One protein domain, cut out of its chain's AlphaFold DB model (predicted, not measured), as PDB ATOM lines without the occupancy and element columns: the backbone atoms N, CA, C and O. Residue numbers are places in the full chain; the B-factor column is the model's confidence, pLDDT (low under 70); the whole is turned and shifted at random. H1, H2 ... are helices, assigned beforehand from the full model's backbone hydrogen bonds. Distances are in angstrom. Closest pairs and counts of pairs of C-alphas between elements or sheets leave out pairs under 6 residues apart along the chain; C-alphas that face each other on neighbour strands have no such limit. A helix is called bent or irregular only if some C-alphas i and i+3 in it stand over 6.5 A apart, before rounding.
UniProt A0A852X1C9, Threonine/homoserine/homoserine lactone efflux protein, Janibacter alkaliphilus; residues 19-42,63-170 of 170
ATOM      1  N   PRO A  19     103.691 -36.065   4.865       71.94
ATOM      2  CA  PRO A  19     102.807 -37.006   5.552       71.94
ATOM      3  C   PRO A  19     102.003 -36.341   6.671       71.94
ATOM      4  O   PRO A  19     100.822 -36.633   6.851       71.94
ATOM      5  N   VAL A  20     102.622 -35.409   7.406       69.19
ATOM      6  CA  VAL A  20     101.965 -34.677   8.499       69.19
ATOM      7  C   VAL A  20     100.858 -33.782   7.950       69.19
ATOM      8  O   VAL A  20      99.755 -33.760   8.497       69.19
ATOM      9  N   VAL A  21     101.126 -33.085   6.843       67.56
ATOM     10  CA  VAL A  21     100.136 -32.244   6.156       67.56
ATOM     11  C   VAL A  21      98.956 -33.079   5.651       67.56
ATOM     12  O   VAL A  21      97.809 -32.726   5.923       67.56
ATOM     13  N   GLY A  22      99.220 -34.215   5.001       69.00
ATOM     14  CA  GLY A  22      98.169 -35.093   4.483       69.00
ATOM     15  C   GLY A  22      97.277 -35.690   5.577       69.00
ATOM     16  O   GLY A  22      96.050 -35.648   5.479       69.00
ATOM     17  N   VAL A  23      97.865 -36.177   6.678       75.50
ATOM     18  CA  VAL A  23      97.102 -36.697   7.832       75.50
ATOM     19  C   VAL A  23      96.243 -35.602   8.469       75.50
ATOM     20  O   VAL A  23      95.090 -35.846   8.838       75.50
ATOM     21  N   LEU A  24      96.773 -34.383   8.574       71.00
ATOM     22  CA  LEU A  24      96.045 -33.242   9.117       71.00
ATOM     23  C   LEU A  24      94.842 -32.867   8.236       71.00
ATOM     24  O   LEU A  24      93.738 -32.703   8.757       71.00
ATOM     25  N   GLN A  25      95.026 -32.803   6.913       69.56
ATOM     26  CA  GLN A  25      93.953 -32.537   5.946       69.56
ATOM     27  C   GLN A  25      92.850 -33.601   6.014       69.56
ATOM     28  O   GLN A  25      91.672 -33.252   6.110       69.56
ATOM     29  N   LEU A  26      93.212 -34.888   6.071       76.75
ATOM     30  CA  LEU A  26      92.243 -35.982   6.220       76.75
ATOM     31  C   LEU A  26      91.462 -35.894   7.535       76.75
ATOM     32  O   LEU A  26      90.241 -36.056   7.543       76.75
ATOM     33  N   THR A  27      92.145 -35.604   8.644       77.81
ATOM     34  CA  THR A  27      91.514 -35.512   9.971       77.81
ATOM     35  C   THR A  27      90.496 -34.373  10.021       77.81
ATOM     36  O   THR A  27      89.376 -34.547  10.503       77.81
ATOM     37  N   VAL A  28      90.852 -33.205   9.481       75.31
ATOM     38  CA  VAL A  28      89.949 -32.049   9.412       75.31
ATOM     39  C   VAL A  28      88.806 -32.293   8.421       75.31
ATOM     40  O   VAL A  28      87.659 -31.953   8.715       75.31
ATOM     41  N   GLY A  29      89.074 -32.932   7.282       78.25
ATOM     42  CA  GLY A  29      88.040 -33.329   6.327       78.25
ATOM     43  C   GLY A  29      87.004 -34.270   6.951       78.25
ATOM     44  O   GLY A  29      85.799 -34.042   6.826       78.25
ATOM     45  N   ALA A  30      87.458 -35.269   7.713       81.31
ATOM     46  CA  ALA A  30      86.589 -36.176   8.459       81.31
ATOM     47  C   ALA A  30      85.759 -35.444   9.531       81.31
ATOM     48  O   ALA A  30      84.567 -35.720   9.687       81.31
ATOM     49  N   LEU A  31      86.354 -34.468  10.228       81.62
ATOM     50  CA  LEU A  31      85.634 -33.619  11.177       81.62
ATOM     51  C   LEU A  31      84.498 -32.842  10.493       81.62
ATOM     52  O   LEU A  31      83.396 -32.776  11.037       81.62
ATOM     53  N   PHE A  32      84.726 -32.294   9.296       80.50
ATOM     54  CA  PHE A  32      83.673 -31.610   8.545       80.50
ATOM     55  C   PHE A  32      82.537 -32.540   8.130       80.50
ATOM     56  O   PHE A  32      81.373 -32.176   8.288       80.50
ATOM     57  N   TRP A  33      82.841 -33.759   7.688       80.38
ATOM     58  CA  TRP A  33      81.809 -34.758   7.404       80.38
ATOM     59  C   TRP A  33      80.978 -35.096   8.643       80.38
ATOM     60  O   TRP A  33      79.748 -35.136   8.575       80.38
ATOM     61  N   TRP A  34      81.626 -35.276   9.796       82.81
ATOM     62  CA  TRP A  34      80.923 -35.503  11.057       82.81
ATOM     63  C   TRP A  34      80.011 -34.325  11.429       82.81
ATOM     64  O   TRP A  34      78.851 -34.534  11.789       82.81
ATOM     65  N   LEU A  35      80.492 -33.086  11.282       80.81
ATOM     66  CA  LEU A  35      79.692 -31.884  11.527       80.81
ATOM     67  C   LEU A  35      78.515 -31.758  10.555       80.81
ATOM     68  O   LEU A  35      77.432 -31.394  10.998       80.81
ATOM     69  N   ALA A  36      78.689 -32.108   9.278       79.56
ATOM     70  CA  ALA A  36      77.604 -32.129   8.296       79.56
ATOM     71  C   ALA A  36      76.503 -33.125   8.687       79.56
ATOM     72  O   ALA A  36      75.320 -32.791   8.656       79.56
ATOM     73  N   VAL A  37      76.885 -34.335   9.114       80.94
ATOM     74  CA  VAL A  37      75.937 -35.356   9.590       80.94
ATOM     75  C   VAL A  37      75.227 -34.896  10.859       80.94
ATOM     76  O   VAL A  37      74.023 -35.113  11.002       80.94
ATOM     77  N   ARG A  38      75.950 -34.255  11.783       80.25
ATOM     78  CA  ARG A  38      75.361 -33.685  12.995       80.25
ATOM     79  C   ARG A  38      74.347 -32.599  12.643       80.25
ATOM     80  O   ARG A  38      73.220 -32.683  13.104       80.25
ATOM     81  N   GLU A  39      74.711 -31.652  11.785       79.31
ATOM     82  CA  GLU A  39      73.837 -30.558  11.344       79.31
ATOM     83  C   GLU A  39      72.571 -31.082  10.653       79.31
ATOM     84  O   GLU A  39      71.464 -30.642  10.955       79.31
ATOM     85  N   TRP A  40      72.712 -32.092   9.787       77.56
ATOM     86  CA  TRP A  40      71.579 -32.766   9.148       77.56
ATOM     87  C   TRP A  40      70.623 -33.399  10.163       77.56
ATOM     88  O   TRP A  40      69.408 -33.325  10.002       77.56
ATOM     89  N   ARG A  41      71.169 -34.021  11.215       76.06
ATOM     90  CA  ARG A  41      70.392 -34.689  12.271       76.06
ATOM     91  C   ARG A  41      69.791 -33.723  13.287       76.06
ATOM     92  O   ARG A  41      68.776 -34.049  13.886       76.06
ATOM     93  N   SER A  42      70.423 -32.574  13.501       67.81
ATOM     94  CA  SER A  42      69.984 -31.536  14.438       67.81
ATOM     95  C   SER A  42      68.997 -30.548  13.820       67.81
ATOM     96  O   SER A  42      68.594 -29.606  14.495       67.81
ATOM     97  N   SER A  63      82.175  -3.380  24.183       82.50
ATOM     98  CA  SER A  63      83.209  -2.419  23.801       82.50
ATOM     99  C   SER A  63      84.090  -2.975  22.677       82.50
ATOM    100  O   SER A  63      84.282  -4.188  22.568       82.50
ATOM    101  N   TRP A  64      84.689  -2.084  21.878       80.38
ATOM    102  CA  TRP A  64      85.566  -2.438  20.750       80.38
ATOM    103  C   TRP A  64      86.570  -3.555  21.083       80.38
ATOM    104  O   TRP A  64      86.653  -4.553  20.370       80.38
ATOM    105  N   TRP A  65      87.267  -3.445  22.218       83.88
ATOM    106  CA  TRP A  65      88.253  -4.442  22.642       83.88
ATOM    107  C   TRP A  65      87.647  -5.802  22.991       83.88
ATOM    108  O   TRP A  65      88.251  -6.834  22.700       83.88
ATOM    109  N   ARG A  66      86.442  -5.826  23.570       82.00
ATOM    110  CA  ARG A  66      85.723  -7.073  23.860       82.00
ATOM    111  C   ARG A  66      85.219  -7.729  22.578       82.00
ATOM    112  O   ARG A  66      85.310  -8.946  22.469       82.00
ATOM    113  N   CYS A  67      84.788  -6.946  21.588       81.94
ATOM    114  CA  CYS A  67      84.447  -7.452  20.256       81.94
ATOM    115  C   CYS A  67      85.660  -8.062  19.547       81.94
ATOM    116  O   CYS A  67      85.549  -9.150  18.989       81.94
ATOM    117  N   CYS A  68      86.828  -7.412  19.605       83.44
ATOM    118  CA  CYS A  68      88.063  -7.979  19.060       83.44
ATOM    119  C   CYS A  68      88.436  -9.297  19.754       83.44
ATOM    120  O   CYS A  68      88.731 -10.280  19.078       83.44
ATOM    121  N   GLY A  69      88.376  -9.339  21.089       83.31
ATOM    122  CA  GLY A  69      88.654 -10.552  21.860       83.31
ATOM    123  C   GLY A  69      87.675 -11.687  21.552       83.31
ATOM    124  O   GLY A  69      88.099 -12.812  21.298       83.31
ATOM    125  N   LEU A  70      86.374 -11.390  21.503       82.56
ATOM    126  CA  LEU A  70      85.336 -12.363  21.162       82.56
ATOM    127  C   LEU A  70      85.481 -12.856  19.718       82.56
ATOM    128  O   LEU A  70      85.343 -14.047  19.470       82.56
ATOM    129  N   GLY A  71      85.808 -11.967  18.779       80.12
ATOM    130  CA  GLY A  71      86.087 -12.323  17.390       80.12
ATOM    131  C   GLY A  71      87.293 -13.252  17.261       80.12
ATOM    132  O   GLY A  71      87.205 -14.259  16.566       80.12
ATOM    133  N   ALA A  72      88.385 -12.970  17.976       80.31
ATOM    134  CA  ALA A  72      89.564 -13.835  18.007       80.31
ATOM    135  C   ALA A  72      89.256 -15.206  18.633       80.31
ATOM    136  O   ALA A  72      89.635 -16.237  18.079       80.31
ATOM    137  N   LEU A  73      88.514 -15.229  19.743       81.94
ATOM    138  CA  LEU A  73      88.073 -16.463  20.392       81.94
ATOM    139  C   LEU A  73      87.176 -17.289  19.460       81.94
ATOM    140  O   LEU A  73      87.422 -18.471  19.245       81.94
ATOM    141  N   LEU A  74      86.156 -16.668  18.863       75.62
ATOM    142  CA  LEU A  74      85.255 -17.332  17.924       75.62
ATOM    143  C   LEU A  74      86.001 -17.801  16.676       75.62
ATOM    144  O   LEU A  74      85.704 -18.880  16.178       75.62
ATOM    145  N   ALA A  75      86.989 -17.056  16.182       75.19
ATOM    146  CA  ALA A  75      87.821 -17.506  15.073       75.19
ATOM    147  C   ALA A  75      88.636 -18.757  15.431       75.19
ATOM    148  O   ALA A  75      88.739 -19.661  14.605       75.19
ATOM    149  N   ALA A  76      89.153 -18.827  16.660       70.94
ATOM    150  CA  ALA A  76      89.939 -19.956  17.147       70.94
ATOM    151  C   ALA A  76      89.097 -21.182  17.532       70.94
ATOM    152  O   ALA A  76      89.599 -22.296  17.481       70.94
ATOM    153  N   VAL A  77      87.838 -21.010  17.942       72.00
ATOM    154  CA  VAL A  77      87.000 -22.115  18.452       72.00
ATOM    155  C   VAL A  77      85.948 -22.564  17.432       72.00
ATOM    156  O   VAL A  77      85.408 -23.663  17.543       72.00
ATOM    157  N   ASN A  78      85.654 -21.759  16.404       72.31
ATOM    158  CA  ASN A  78      84.681 -22.135  15.383       72.31
ATOM    159  C   ASN A  78      85.263 -23.232  14.473       72.31
ATOM    160  O   ASN A  78      86.215 -22.966  13.733       72.31
ATOM    161  N   PRO A  79      84.670 -24.440  14.456       64.12
ATOM    162  CA  PRO A  79      85.212 -25.571  13.710       64.12
ATOM    163  C   PRO A  79      85.323 -25.297  12.205       64.12
ATOM    164  O   PRO A  79      86.240 -25.796  11.555       64.12
ATOM    165  N   LYS A  80      84.447 -24.444  11.656       68.56
ATOM    166  CA  LYS A  80      84.529 -23.980  10.266       68.56
ATOM    167  C   LYS A  80      85.828 -23.228   9.994       68.56
ATOM    168  O   LYS A  80      86.523 -23.501   9.019       68.56
ATOM    169  N   ASN A  81      86.143 -22.272  10.858       79.62
ATOM    170  CA  ASN A  81      87.299 -21.405  10.682       79.62
ATOM    171  C   ASN A  81      88.593 -22.163  10.962       79.62
ATOM    172  O   ASN A  81      89.575 -21.959  10.251       79.62
ATOM    173  N   LEU A  82      88.568 -23.074  11.938       74.50
ATOM    174  CA  LEU A  82      89.682 -23.963  12.230       74.50
ATOM    175  C   LEU A  82      90.062 -24.803  11.020       74.50
ATOM    176  O   LEU A  82      91.223 -24.785  10.629       74.50
ATOM    177  N   GLY A  83      89.104 -25.479  10.379       73.31
ATOM    178  CA  GLY A  83      89.455 -26.320   9.240       73.31
ATOM    179  C   GLY A  83      89.989 -25.530   8.042       73.31
ATOM    180  O   GLY A  83      90.975 -25.940   7.435       73.31
ATOM    181  N   LEU A  84      89.425 -24.350   7.765       76.50
ATOM    182  CA  LEU A  84      89.936 -23.450   6.723       76.50
ATOM    183  C   LEU A  84      91.342 -22.923   7.038       76.50
ATOM    184  O   LEU A  84      92.189 -22.851   6.152       76.50
ATOM    185  N   THR A  85      91.596 -22.564   8.295       79.00
ATOM    186  CA  THR A  85      92.884 -22.011   8.734       79.00
ATOM    187  C   THR A  85      93.959 -23.087   8.764       79.00
ATOM    188  O   THR A  85      95.097 -22.819   8.395       79.00
ATOM    189  N   VAL A  86      93.604 -24.312   9.150       74.62
ATOM    190  CA  VAL A  86      94.500 -25.465   9.090       74.62
ATOM    191  C   VAL A  86      94.874 -25.782   7.644       74.62
ATOM    192  O   VAL A  86      96.060 -25.913   7.362       74.62
ATOM    193  N   ALA A  87      93.907 -25.828   6.725       74.12
ATOM    194  CA  ALA A  87      94.176 -26.085   5.311       74.12
ATOM    195  C   ALA A  87      95.022 -24.977   4.662       74.12
ATOM    196  O   ALA A  87      96.027 -25.251   4.009       74.12
ATOM    197  N   ALA A  88      94.669 -23.710   4.887       79.81
ATOM    198  CA  ALA A  88      95.458 -22.586   4.390       79.81
ATOM    199  C   ALA A  88      96.868 -22.572   5.001       79.81
ATOM    200  O   ALA A  88      97.854 -22.386   4.290       79.81
ATOM    201  N   GLY A  89      96.973 -22.814   6.310       80.31
ATOM    202  CA  GLY A  89      98.238 -22.885   7.031       80.31
ATOM    203  C   GLY A  89      99.130 -24.024   6.546       80.31
ATOM    204  O   GLY A  89     100.329 -23.816   6.387       80.31
ATOM    205  N   SER A  90      98.565 -25.195   6.244       73.81
ATOM    206  CA  SER A  90      99.329 -26.313   5.693       73.81
ATOM    207  C   SER A  90      99.834 -26.022   4.283       73.81
ATOM    208  O   SER A  90     100.996 -26.288   3.994       73.81
ATOM    209  N   THR A  91      99.009 -25.413   3.427       77.00
ATOM    210  CA  THR A  91      99.403 -25.053   2.056       77.00
ATOM    211  C   THR A  91     100.479 -23.970   2.046       77.00
ATOM    212  O   THR A  91     101.488 -24.101   1.356       77.00
ATOM    213  N   ILE A  92     100.306 -22.912   2.845       82.25
ATOM    214  CA  ILE A  92     101.292 -21.829   2.961       82.25
ATOM    215  C   ILE A  92     102.584 -22.346   3.612       82.25
ATOM    216  O   ILE A  92     103.675 -22.002   3.167       82.25
ATOM    217  N   GLY A  93     102.474 -23.188   4.644       77.19
ATOM    218  CA  GLY A  93     103.620 -23.763   5.347       77.19
ATOM    219  C   GLY A  93     104.442 -24.722   4.484       77.19
ATOM    220  O   GLY A  93     105.669 -24.690   4.534       77.19
ATOM    221  N   ALA A  94     103.785 -25.526   3.645       73.50
ATOM    222  CA  ALA A  94     104.450 -26.445   2.723       73.50
ATOM    223  C   ALA A  94     105.129 -25.736   1.537       73.50
ATOM    224  O   ALA A  94     105.998 -26.320   0.896       73.50
ATOM    225  N   ALA A  95     104.775 -24.477   1.252       78.44
ATOM    226  CA  ALA A  95     105.319 -23.731   0.117       78.44
ATOM    227  C   ALA A  95     106.795 -23.309   0.285       78.44
ATOM    228  O   ALA A  95     107.394 -22.824  -0.673       78.44
ATOM    229  N   GLY A  96     107.387 -23.462   1.479       78.88
ATOM    230  CA  GLY A  96     108.809 -23.172   1.716       78.88
ATOM    231  C   GLY A  96     109.197 -21.702   1.507       78.88
ATOM    232  O   GLY A  96     110.346 -21.399   1.189       78.88
ATOM    233  N   LEU A  97     108.236 -20.784   1.647       83.50
ATOM    234  CA  LEU A  97     108.428 -19.366   1.354       83.50
ATOM    235  C   LEU A  97     109.323 -18.671   2.406       83.50
ATOM    236  O   LEU A  97     109.219 -18.959   3.602       83.50
ATOM    237  N   PRO A  98     110.152 -17.688   2.001       86.88
ATOM    238  CA  PRO A  98     110.819 -16.772   2.923       86.88
ATOM    239  C   PRO A  98     109.811 -16.044   3.823       86.88
ATOM    240  O   PRO A  98     108.723 -15.681   3.374       86.88
ATOM    241  N   ALA A  99     110.200 -15.727   5.063       85.81
ATOM    242  CA  ALA A  99     109.303 -15.171   6.087       85.81
ATOM    243  C   ALA A  99     108.465 -13.960   5.623       85.81
ATOM    244  O   ALA A  99     107.282 -13.866   5.945       85.81
ATOM    245  N   GLY A 100     109.051 -13.055   4.829       87.94
ATOM    246  CA  GLY A 100     108.329 -11.906   4.271       87.94
ATOM    247  C   GLY A 100     107.222 -12.300   3.288       87.94
ATOM    248  O   GLY A 100     106.131 -11.740   3.338       87.94
ATOM    249  N   GLN A 101     107.461 -13.298   2.435       86.50
ATOM    250  CA  GLN A 101     106.463 -13.801   1.486       86.50
ATOM    251  C   GLN A 101     105.365 -14.597   2.200       86.50
ATOM    252  O   GLN A 101     104.189 -14.427   1.884       86.50
ATOM    253  N   THR A 102     105.718 -15.378   3.224       85.69
ATOM    254  CA  THR A 102     104.748 -16.047   4.106       85.69
ATOM    255  C   THR A 102     103.825 -15.038   4.786       85.69
ATOM    256  O   THR A 102     102.609 -15.218   4.781       85.69
ATOM    257  N   ALA A 103     104.372 -13.938   5.318       89.12
ATOM    258  CA  ALA A 103     103.573 -12.886   5.946       89.12
ATOM    259  C   ALA A 103     102.585 -12.243   4.959       89.12
ATOM    260  O   ALA A 103     101.426 -12.020   5.306       89.12
ATOM    261  N   VAL A 104     103.014 -11.996   3.717       91.94
ATOM    262  CA  VAL A 104     102.142 -11.472   2.654       91.94
ATOM    263  C   VAL A 104     101.043 -12.474   2.288       91.94
ATOM    264  O   VAL A 104      99.885 -12.076   2.174       91.94
ATOM    265  N   ALA A 105     101.365 -13.764   2.159       87.50
ATOM    266  CA  ALA A 105     100.383 -14.809   1.860       87.50
ATOM    267  C   ALA A 105      99.318 -14.932   2.965       87.50
ATOM    268  O   ALA A 105      98.122 -14.984   2.676       87.50
ATOM    269  N   VAL A 106      99.741 -14.901   4.233       86.88
ATOM    270  CA  VAL A 106      98.832 -14.904   5.388       86.88
ATOM    271  C   VAL A 106      97.960 -13.648   5.406       86.88
ATOM    272  O   VAL A 106      96.747 -13.753   5.585       86.88
ATOM    273  N   LEU A 107      98.536 -12.464   5.176       91.44
ATOM    274  CA  LEU A 107      97.775 -11.213   5.100       91.44
ATOM    275  C   LEU A 107      96.723 -11.252   3.988       91.44
ATOM    276  O   LEU A 107      95.577 -10.879   4.225       91.44
ATOM    277  N   ALA A 108      97.084 -11.739   2.800       91.12
ATOM    278  CA  ALA A 108      96.150 -11.887   1.690       91.12
ATOM    279  C   ALA A 108      95.005 -12.848   2.044       91.12
ATOM    280  O   ALA A 108      93.840 -12.505   1.841       91.12
ATOM    281  N   PHE A 109      95.315 -14.004   2.640       87.38
ATOM    282  CA  PHE A 109      94.309 -14.960   3.110       87.38
ATOM    283  C   PHE A 109      93.335 -14.327   4.116       87.38
ATOM    284  O   PHE A 109      92.119 -14.440   3.957       87.38
ATOM    285  N   VAL A 110      93.851 -13.601   5.113       88.50
ATOM    286  CA  VAL A 110      93.029 -12.934   6.137       88.50
ATOM    287  C   VAL A 110      92.147 -11.844   5.530       88.50
ATOM    288  O   VAL A 110      90.961 -11.765   5.861       88.50
ATOM    289  N   LEU A 111      92.690 -11.014   4.636       90.62
ATOM    290  CA  LEU A 111      91.936  -9.939   3.986       90.62
ATOM    291  C   LEU A 111      90.832 -10.492   3.085       90.62
ATOM    292  O   LEU A 111      89.700 -10.015   3.151       90.62
ATOM    293  N   LEU A 112      91.128 -11.530   2.301       89.19
ATOM    294  CA  LEU A 112      90.137 -12.197   1.458       89.19
ATOM    295  C   LEU A 112      89.036 -12.842   2.305       89.19
ATOM    296  O   LEU A 112      87.857 -12.594   2.050       89.19
ATOM    297  N   GLY A 113      89.399 -13.581   3.357       85.31
ATOM    298  CA  GLY A 113      88.438 -14.205   4.269       85.31
ATOM    299  C   GLY A 113      87.569 -13.199   5.031       85.31
ATOM    300  O   GLY A 113      86.400 -13.472   5.303       85.31
ATOM    301  N   SER A 114      88.105 -12.015   5.333       86.69
ATOM    302  CA  SER A 114      87.393 -10.962   6.072       86.69
ATOM    303  C   SER A 114      86.600 -10.011   5.170       86.69
ATOM    304  O   SER A 114      85.737  -9.282   5.659       86.69
ATOM    305  N   SER A 115      86.870 -10.006   3.862       89.88
ATOM    306  CA  SER A 115      86.334  -9.029   2.904       89.88
ATOM    307  C   SER A 115      84.806  -8.960   2.895       89.88
ATOM    308  O   SER A 115      84.238  -7.872   2.948       89.88
ATOM    309  N   VAL A 116      84.129 -10.111   2.909       87.19
ATOM    310  CA  VAL A 116      82.661 -10.190   2.906       87.19
ATOM    311  C   VAL A 116      82.079  -9.578   4.178       87.19
ATOM    312  O   VAL A 116      81.118  -8.814   4.119       87.19
ATOM    313  N   MET A 117      82.689  -9.856   5.334       85.56
ATOM    314  CA  MET A 117      82.233  -9.305   6.612       85.56
ATOM    315  C   MET A 117      82.445  -7.789   6.671       85.56
ATOM    316  O   MET A 117      81.569  -7.052   7.125       85.56
ATOM    317  N   LEU A 118      83.587  -7.316   6.163       86.75
ATOM    318  CA  LEU A 118      83.875  -5.889   6.033       86.75
ATOM    319  C   LEU A 118      82.893  -5.201   5.086       86.75
ATOM    320  O   LEU A 118      82.434  -4.108   5.403       86.75
ATOM    321  N   ALA A 119      82.525  -5.840   3.974       86.94
ATOM    322  CA  ALA A 119      81.542  -5.315   3.036       86.94
ATOM    323  C   ALA A 119      80.167  -5.154   3.699       86.94
ATOM    324  O   ALA A 119      79.616  -4.059   3.669       86.94
ATOM    325  N   VAL A 120      79.656  -6.186   4.384       85.88
ATOM    326  CA  VAL A 120      78.372  -6.114   5.113       85.88
ATOM    327  C   VAL A 120      78.397  -5.010   6.176       85.88
ATOM    328  O   VAL A 120      77.468  -4.201   6.258       85.88
ATOM    329  N   ALA A 121      79.477  -4.924   6.959       84.31
ATOM    330  CA  ALA A 121      79.641  -3.885   7.974       84.31
ATOM    331  C   ALA A 121      79.725  -2.473   7.365       84.31
ATOM    332  O   ALA A 121      79.140  -1.527   7.898       84.31
ATOM    333  N   ALA A 122      80.430  -2.321   6.242       86.94
ATOM    334  CA  ALA A 122      80.538  -1.060   5.520       86.94
ATOM    335  C   ALA A 122      79.188  -0.637   4.931       86.94
ATOM    336  O   ALA A 122      78.811   0.523   5.076       86.94
ATOM    337  N   THR A 123      78.421  -1.562   4.344       86.31
ATOM    338  CA  THR A 123      77.077  -1.286   3.821       86.31
ATOM    339  C   THR A 123      76.151  -0.768   4.918       86.31
ATOM    340  O   THR A 123      75.513   0.265   4.726       86.31
ATOM    341  N   GLY A 124      76.126  -1.413   6.089       81.94
ATOM    342  CA  GLY A 124      75.314  -0.949   7.218       81.94
ATOM    343  C   GLY A 124      75.691   0.456   7.702       81.94
ATOM    344  O   GLY A 124      74.812   1.257   8.008       81.94
ATOM    345  N   ARG A 125      76.989   0.792   7.717       83.12
ATOM    346  CA  ARG A 125      77.469   2.116   8.152       83.12
ATOM    347  C   ARG A 125      77.286   3.221   7.113       83.12
ATOM    348  O   ARG A 125      76.969   4.341   7.489       83.12
ATOM    349  N   LEU A 126      77.518   2.929   5.835       87.81
ATOM    350  CA  LEU A 126      77.530   3.932   4.764       87.81
ATOM    351  C   LEU A 126      76.138   4.195   4.183       87.81
ATOM    352  O   LEU A 126      75.836   5.325   3.813       87.81
ATOM    353  N   ALA A 127      75.294   3.165   4.085       83.81
ATOM    354  CA  ALA A 127      73.967   3.278   3.480       83.81
ATOM    355  C   ALA A 127      72.834   3.451   4.508       83.81
ATOM    356  O   ALA A 127      71.715   3.787   4.110       83.81
ATOM    357  N   GLY A 128      73.113   3.267   5.806       80.50
ATOM    358  CA  GLY A 128      72.182   3.541   6.907       80.50
ATOM    359  C   GLY A 128      70.797   2.930   6.678       80.50
ATOM    360  O   GLY A 128      70.673   1.744   6.367       80.50
ATOM    361  N   ASP A 129      69.752   3.758   6.766       80.25
ATOM    362  CA  ASP A 129      68.356   3.324   6.620       80.25
ATOM    363  C   ASP A 129      68.027   2.696   5.256       80.25
ATOM    364  O   ASP A 129      67.142   1.845   5.179       80.25
ATOM    365  N   ARG A 130      68.765   3.021   4.183       81.31
ATOM    366  CA  ARG A 130      68.555   2.383   2.869       81.31
ATOM    367  C   ARG A 130      68.995   0.922   2.840       81.31
ATOM    368  O   ARG A 130      68.465   0.153   2.044       81.31
ATOM    369  N   ALA A 131      69.956   0.535   3.679       82.88
ATOM    370  CA  ALA A 131      70.437  -0.842   3.752       82.88
ATOM    371  C   ALA A 131      69.627  -1.716   4.713       82.88
ATOM    372  O   ALA A 131      69.658  -2.936   4.576       82.88
ATOM    373  N   ARG A 132      68.886  -1.121   5.656       81.00
ATOM    374  CA  ARG A 132      68.094  -1.855   6.656       81.00
ATOM    375  C   ARG A 132      67.159  -2.918   6.065       81.00
ATOM    376  O   ARG A 132      67.311  -4.067   6.470       81.00
ATOM    377  N   PRO A 133      66.289  -2.624   5.077       85.38
ATOM    378  CA  PRO A 133      65.378  -3.641   4.546       85.38
ATOM    379  C   PRO A 133      66.121  -4.797   3.860       85.38
ATOM    380  O   PRO A 133      65.721  -5.953   3.980       85.38
ATOM    381  N   LEU A 134      67.237  -4.508   3.180       86.69
ATOM    382  CA  LEU A 134      68.075  -5.537   2.564       86.69
ATOM    383  C   LEU A 134      68.754  -6.415   3.624       86.69
ATOM    384  O   LEU A 134      68.743  -7.636   3.508       86.69
ATOM    385  N   LEU A 135      69.344  -5.803   4.653       84.38
ATOM    386  CA  LEU A 135      70.030  -6.519   5.729       84.38
ATOM    387  C   LEU A 135      69.059  -7.375   6.550       84.38
ATOM    388  O   LEU A 135      69.410  -8.493   6.919       84.38
ATOM    389  N   GLU A 136      67.839  -6.894   6.791       85.38
ATOM    390  CA  GLU A 136      66.779  -7.650   7.464       85.38
ATOM    391  C   GLU A 136      66.302  -8.838   6.618       85.38
ATOM    392  O   GLU A 136      66.220  -9.955   7.131       85.38
ATOM    393  N   ALA A 137      66.083  -8.644   5.312       85.44
ATOM    394  CA  ALA A 137      65.733  -9.733   4.398       85.44
ATOM    395  C   ALA A 137      66.840 -10.798   4.318       85.44
ATOM    396  O   ALA A 137      66.562 -11.998   4.399       85.44
ATOM    397  N   LEU A 138      68.104 -10.371   4.217       84.38
ATOM    398  CA  LEU A 138      69.260 -11.267   4.252       84.38
ATOM    399  C   LEU A 138      69.330 -12.019   5.579       84.38
ATOM    400  O   LEU A 138      69.496 -13.235   5.576       84.38
ATOM    401  N   ARG A 139      69.162 -11.329   6.710       80.75
ATOM    402  CA  ARG A 139      69.153 -11.951   8.037       80.75
ATOM    403  C   ARG A 139      68.063 -13.015   8.151       80.75
ATOM    404  O   ARG A 139      68.362 -14.113   8.606       80.75
ATOM    405  N   GLY A 140      66.841 -12.713   7.712       79.75
ATOM    406  CA  GLY A 140      65.727 -13.663   7.719       79.75
ATOM    407  C   GLY A 140      66.003 -14.892   6.850       79.75
ATOM    408  O   GLY A 140      65.842 -16.025   7.303       79.75
ATOM    409  N   TRP A 141      66.511 -14.687   5.631       84.12
ATOM    410  CA  TRP A 141      66.884 -15.790   4.743       84.12
ATOM    411  C   TRP A 141      68.014 -16.646   5.324       84.12
ATOM    412  O   TRP A 141      67.924 -17.876   5.296       84.12
ATOM    413  N   LEU A 142      69.059 -16.017   5.876       81.19
ATOM    414  CA  LEU A 142      70.175 -16.718   6.510       81.19
ATOM    415  C   LEU A 142      69.723 -17.488   7.748       81.19
ATOM    416  O   LEU A 142      70.189 -18.603   7.938       81.19
ATOM    417  N   ALA A 143      68.826 -16.938   8.567       78.25
ATOM    418  CA  ALA A 143      68.288 -17.644   9.726       78.25
ATOM    419  C   ALA A 143      67.559 -18.923   9.288       78.25
ATOM    420  O   ALA A 143      67.897 -20.010   9.758       78.25
ATOM    421  N   ALA A 144      66.657 -18.811   8.306       77.31
ATOM    422  CA  ALA A 144      65.872 -19.932   7.790       77.31
ATOM    423  C   ALA A 144      66.712 -21.001   7.064       77.31
ATOM    424  O   ALA A 144      66.382 -22.185   7.096       77.31
ATOM    425  N   ASN A 145      67.802 -20.600   6.402       81.44
ATOM    426  CA  ASN A 145      68.631 -21.499   5.592       81.44
ATOM    427  C   ASN A 145      69.977 -21.850   6.239       81.44
ATOM    428  O   ASN A 145      70.766 -22.567   5.626       81.44
ATOM    429  N   SER A 146      70.245 -21.381   7.460       78.12
ATOM    430  CA  SER A 146      71.531 -21.528   8.158       78.12
ATOM    431  C   SER A 146      72.022 -22.976   8.195       78.12
ATOM    432  O   SER A 146      73.150 -23.241   7.778       78.12
ATOM    433  N   ALA A 147      71.159 -23.915   8.587       78.06
ATOM    434  CA  ALA A 147      71.472 -25.343   8.627       78.06
ATOM    435  C   ALA A 147      71.808 -25.909   7.235       78.06
ATOM    436  O   ALA A 147      72.785 -26.635   7.066       78.06
ATOM    437  N   THR A 148      71.038 -25.536   6.204       83.50
ATOM    438  CA  THR A 148      71.272 -25.976   4.817       83.50
ATOM    439  C   THR A 148      72.596 -25.437   4.280       83.50
ATOM    440  O   THR A 148      73.388 -26.186   3.709       83.50
ATOM    441  N   VAL A 149      72.859 -24.143   4.483       82.88
ATOM    442  CA  VAL A 149      74.102 -23.487   4.056       82.88
ATOM    443  C   VAL A 149      75.298 -24.121   4.758       82.88
ATOM    444  O   VAL A 149      76.293 -24.430   4.104       82.88
ATOM    445  N   MET A 150      75.201 -24.353   6.069       81.44
ATOM    446  CA  MET A 150      76.277 -24.954   6.852       81.44
ATOM    447  C   MET A 150      76.554 -26.399   6.430       81.44
ATOM    448  O   MET A 150      77.712 -26.785   6.296       81.44
ATOM    449  N   LEU A 151      75.508 -27.177   6.150       83.94
ATOM    450  CA  LEU A 151      75.639 -28.536   5.637       83.94
ATOM    451  C   LEU A 151      76.364 -28.568   4.293       83.94
ATOM    452  O   LEU A 151      77.341 -29.300   4.155       83.94
ATOM    453  N   ILE A 152      75.914 -27.769   3.320       86.81
ATOM    454  CA  ILE A 152      76.550 -27.705   1.997       86.81
ATOM    455  C   ILE A 152      78.014 -27.297   2.156       86.81
ATOM    456  O   ILE A 152      78.900 -27.911   1.565       86.81
ATOM    457  N   LEU A 153      78.275 -26.304   3.004       84.81
ATOM    458  CA  LEU A 153      79.619 -25.829   3.288       84.81
ATOM    459  C   LEU A 153      80.505 -26.935   3.875       84.81
ATOM    460  O   LEU A 153      81.604 -27.153   3.374       84.81
ATOM    461  N   PHE A 154      80.047 -27.657   4.898       82.56
ATOM    462  CA  PHE A 154      80.822 -28.741   5.500       82.56
ATOM    463  C   PHE A 154      81.055 -29.904   4.533       82.56
ATOM    464  O   PHE A 154      82.152 -30.457   4.517       82.56
ATOM    465  N   VAL A 155      80.080 -30.240   3.687       84.75
ATOM    466  CA  VAL A 155      80.250 -31.270   2.651       84.75
ATOM    467  C   VAL A 155      81.321 -30.854   1.641       84.75
ATOM    468  O   VAL A 155      82.237 -31.630   1.375       84.75
ATOM    469  N   VAL A 156      81.249 -29.630   1.111       86.00
ATOM    470  CA  VAL A 156      82.212 -29.128   0.114       86.00
ATOM    471  C   VAL A 156      83.618 -29.019   0.706       86.00
ATOM    472  O   VAL A 156      84.570 -29.506   0.100       86.00
ATOM    473  N   LEU A 157      83.760 -28.436   1.901       80.94
ATOM    474  CA  LEU A 157      85.063 -28.322   2.564       80.94
ATOM    475  C   LEU A 157      85.636 -29.688   2.936       80.94
ATOM    476  O   LEU A 157      86.825 -29.927   2.735       80.94
ATOM    477  N   GLY A 158      84.796 -30.591   3.440       80.44
ATOM    478  CA  GLY A 158      85.189 -31.957   3.752       80.44
ATOM    479  C   GLY A 158      85.689 -32.704   2.518       80.44
ATOM    480  O   GLY A 158      86.752 -33.312   2.566       80.44
ATOM    481  N   ALA A 159      84.961 -32.626   1.402       84.75
ATOM    482  CA  ALA A 159      85.366 -33.249   0.143       84.75
ATOM    483  C   ALA A 159      86.680 -32.667  -0.409       84.75
ATOM    484  O   ALA A 159      87.554 -33.434  -0.807       84.75
ATOM    485  N   SER A 160      86.843 -31.338  -0.382       80.00
ATOM    486  CA  SER A 160      88.072 -30.671  -0.837       80.00
ATOM    487  C   SER A 160      89.288 -31.109  -0.021       80.00
ATOM    488  O   SER A 160      90.279 -31.540  -0.598       80.00
ATOM    489  N   LEU A 161      89.200 -31.071   1.315       76.06
ATOM    490  CA  LEU A 161      90.321 -31.443   2.185       76.06
ATOM    491  C   LEU A 161      90.678 -32.923   2.095       76.06
ATOM    492  O   LEU A 161      91.852 -33.270   2.172       76.06
ATOM    493  N   VAL A 162      89.682 -33.800   1.948       79.31
ATOM    494  CA  VAL A 162      89.952 -35.225   1.730       79.31
ATOM    495  C   VAL A 162      90.668 -35.429   0.396       79.31
ATOM    496  O   VAL A 162      91.627 -36.194   0.347       79.31
ATOM    497  N   GLY A 163      90.256 -34.714  -0.657       78.31
ATOM    498  CA  GLY A 163      90.939 -34.720  -1.952       78.31
ATOM    499  C   GLY A 163      92.399 -34.273  -1.852       78.31
ATOM    500  O   GLY A 163      93.288 -35.001  -2.292       78.31
ATOM    501  N   ASP A 164      92.652 -33.128  -1.213       72.31
ATOM    502  CA  ASP A 164      94.006 -32.592  -1.016       72.31
ATOM    503  C   ASP A 164      94.878 -33.529  -0.162       72.31
ATOM    504  O   ASP A 164      96.041 -33.776  -0.484       72.31
ATOM    505  N   GLY A 165      94.301 -34.109   0.898       69.62
ATOM    506  CA  GLY A 165      94.985 -35.055   1.781       69.62
ATOM    507  C   GLY A 165      95.392 -36.339   1.065       69.62
ATOM    508  O   GLY A 165      96.524 -36.793   1.217       69.62
ATOM    509  N   LEU A 166      94.503 -36.900   0.240       78.88
ATOM    510  CA  LEU A 166      94.823 -38.056  -0.600       78.88
ATOM    511  C   LEU A 166      95.903 -37.720  -1.634       78.88
ATOM    512  O   LEU A 166      96.834 -38.500  -1.791       78.88
ATOM    513  N   GLY A 167      95.818 -36.557  -2.287       75.00
ATOM    514  CA  GLY A 167      96.816 -36.110  -3.266       75.00
ATOM    515  C   GLY A 167      98.183 -35.767  -2.667       75.00
ATOM    516  O   GLY A 167      99.177 -35.754  -3.382       75.00
ATOM    517  N   THR A 168      98.250 -35.498  -1.362       72.44
ATOM    518  CA  THR A 168      99.516 -35.253  -0.653       72.44
ATOM    519  C   THR A 168     100.180 -36.558  -0.187       72.44
ATOM    520  O   THR A 168     101.397 -36.589   0.003       72.44
ATOM    521  N   LEU A 169      99.399 -37.628   0.023       69.69
ATOM    522  CA  LEU A 169      99.865 -38.915   0.561       69.69
ATOM    523  C   LEU A 169     100.150 -39.989  -0.502       69.69
ATOM    524  O   LEU A 169     100.885 -40.931  -0.197       69.69
ATOM    525  N   LEU A 170      99.551 -39.883  -1.691       67.88
ATOM    526  CA  LEU A 170      99.721 -40.799  -2.830       67.88
ATOM    527  C   LEU A 170     100.652 -40.198  -3.887       67.88
ATOM    528  O   LEU A 170     101.456 -40.975  -4.449       67.88
TER     529      LEU A 170
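This is residues 19 to 42 and 63 to 170 of the 170 residues of the protein "Threonine/homoserine/homoserine lactone efflux protein" of Janibacter alkaliphilus (UniProt A0A852X1C9). A loose, flat frame of helices: H1 and H5b side by side along one edge, H4 along the opposite edge, H5a closing one end, H3 between the edges. From H2's side, residues 63 to 73 stick out. The 132 printed residues, all helix in class, hold H1 to H5 in chain order; radius of gyration of the C-alphas 17.6 A, spans 54 by 43 by 23 A.

Start at H5, residues 132 to 169, by its hydrogen bonds assigned as one helix but bent: C-alphas 144 and 147 are 7.8 A apart, and arms H5a, 132 to 144, and H5b, 147 to 169, stand at a steep tilt of 69 degrees, only just short of about perpendicular. H1, residues 19 to 41, touches H5b, closest C-alphas Gly 29 and Gly 158, 4.1 A, at a shallow tilt of 21 degrees, opposite ways. H3, residues 79 to 94, touches H1, closest C-alphas Val 28 and Gly 83, 5.8 A; H1, H3 and H5b form a bundle, helices side by side. H4, residues 99 to 130, makes a hairpin with H3, closest C-alphas Ile 92 and Thr 102, 6.8 A. H2, residues 64 to 77, and H3 only just touch, with 3 pairs of C-alphas within 8 A, only at the corner, closest Ala 75 and Asn 81, 5.9 A. Every O i to N i+4 pair inside H1, H2, H3, H5a and H5b is within hydrogen-bond range; in H4 24 of 28 are.

Find C-alpha 19 at (102.807, -37.006, 5.552), where H1 begins its 33.2 A. H4, 44.5 A long, has a kink of 48 degrees near residue 116 and is irregular: C-alphas 126 and 129 are 9.4 A apart. H5b runs 32.5 A to C-alpha 169 at (99.865, -38.915, 0.561).

Look for Asp 129 and Leu 170, whose C-alphas are farthest apart, 55.0 A. Residues 43 to 62 are cut out, C-alphas 42 and 63 being 33.3 A apart; the links printed whole are tight. Mean pLDDT of the printed part is 80.5, with 10 residues under 70, among them 79 to 80.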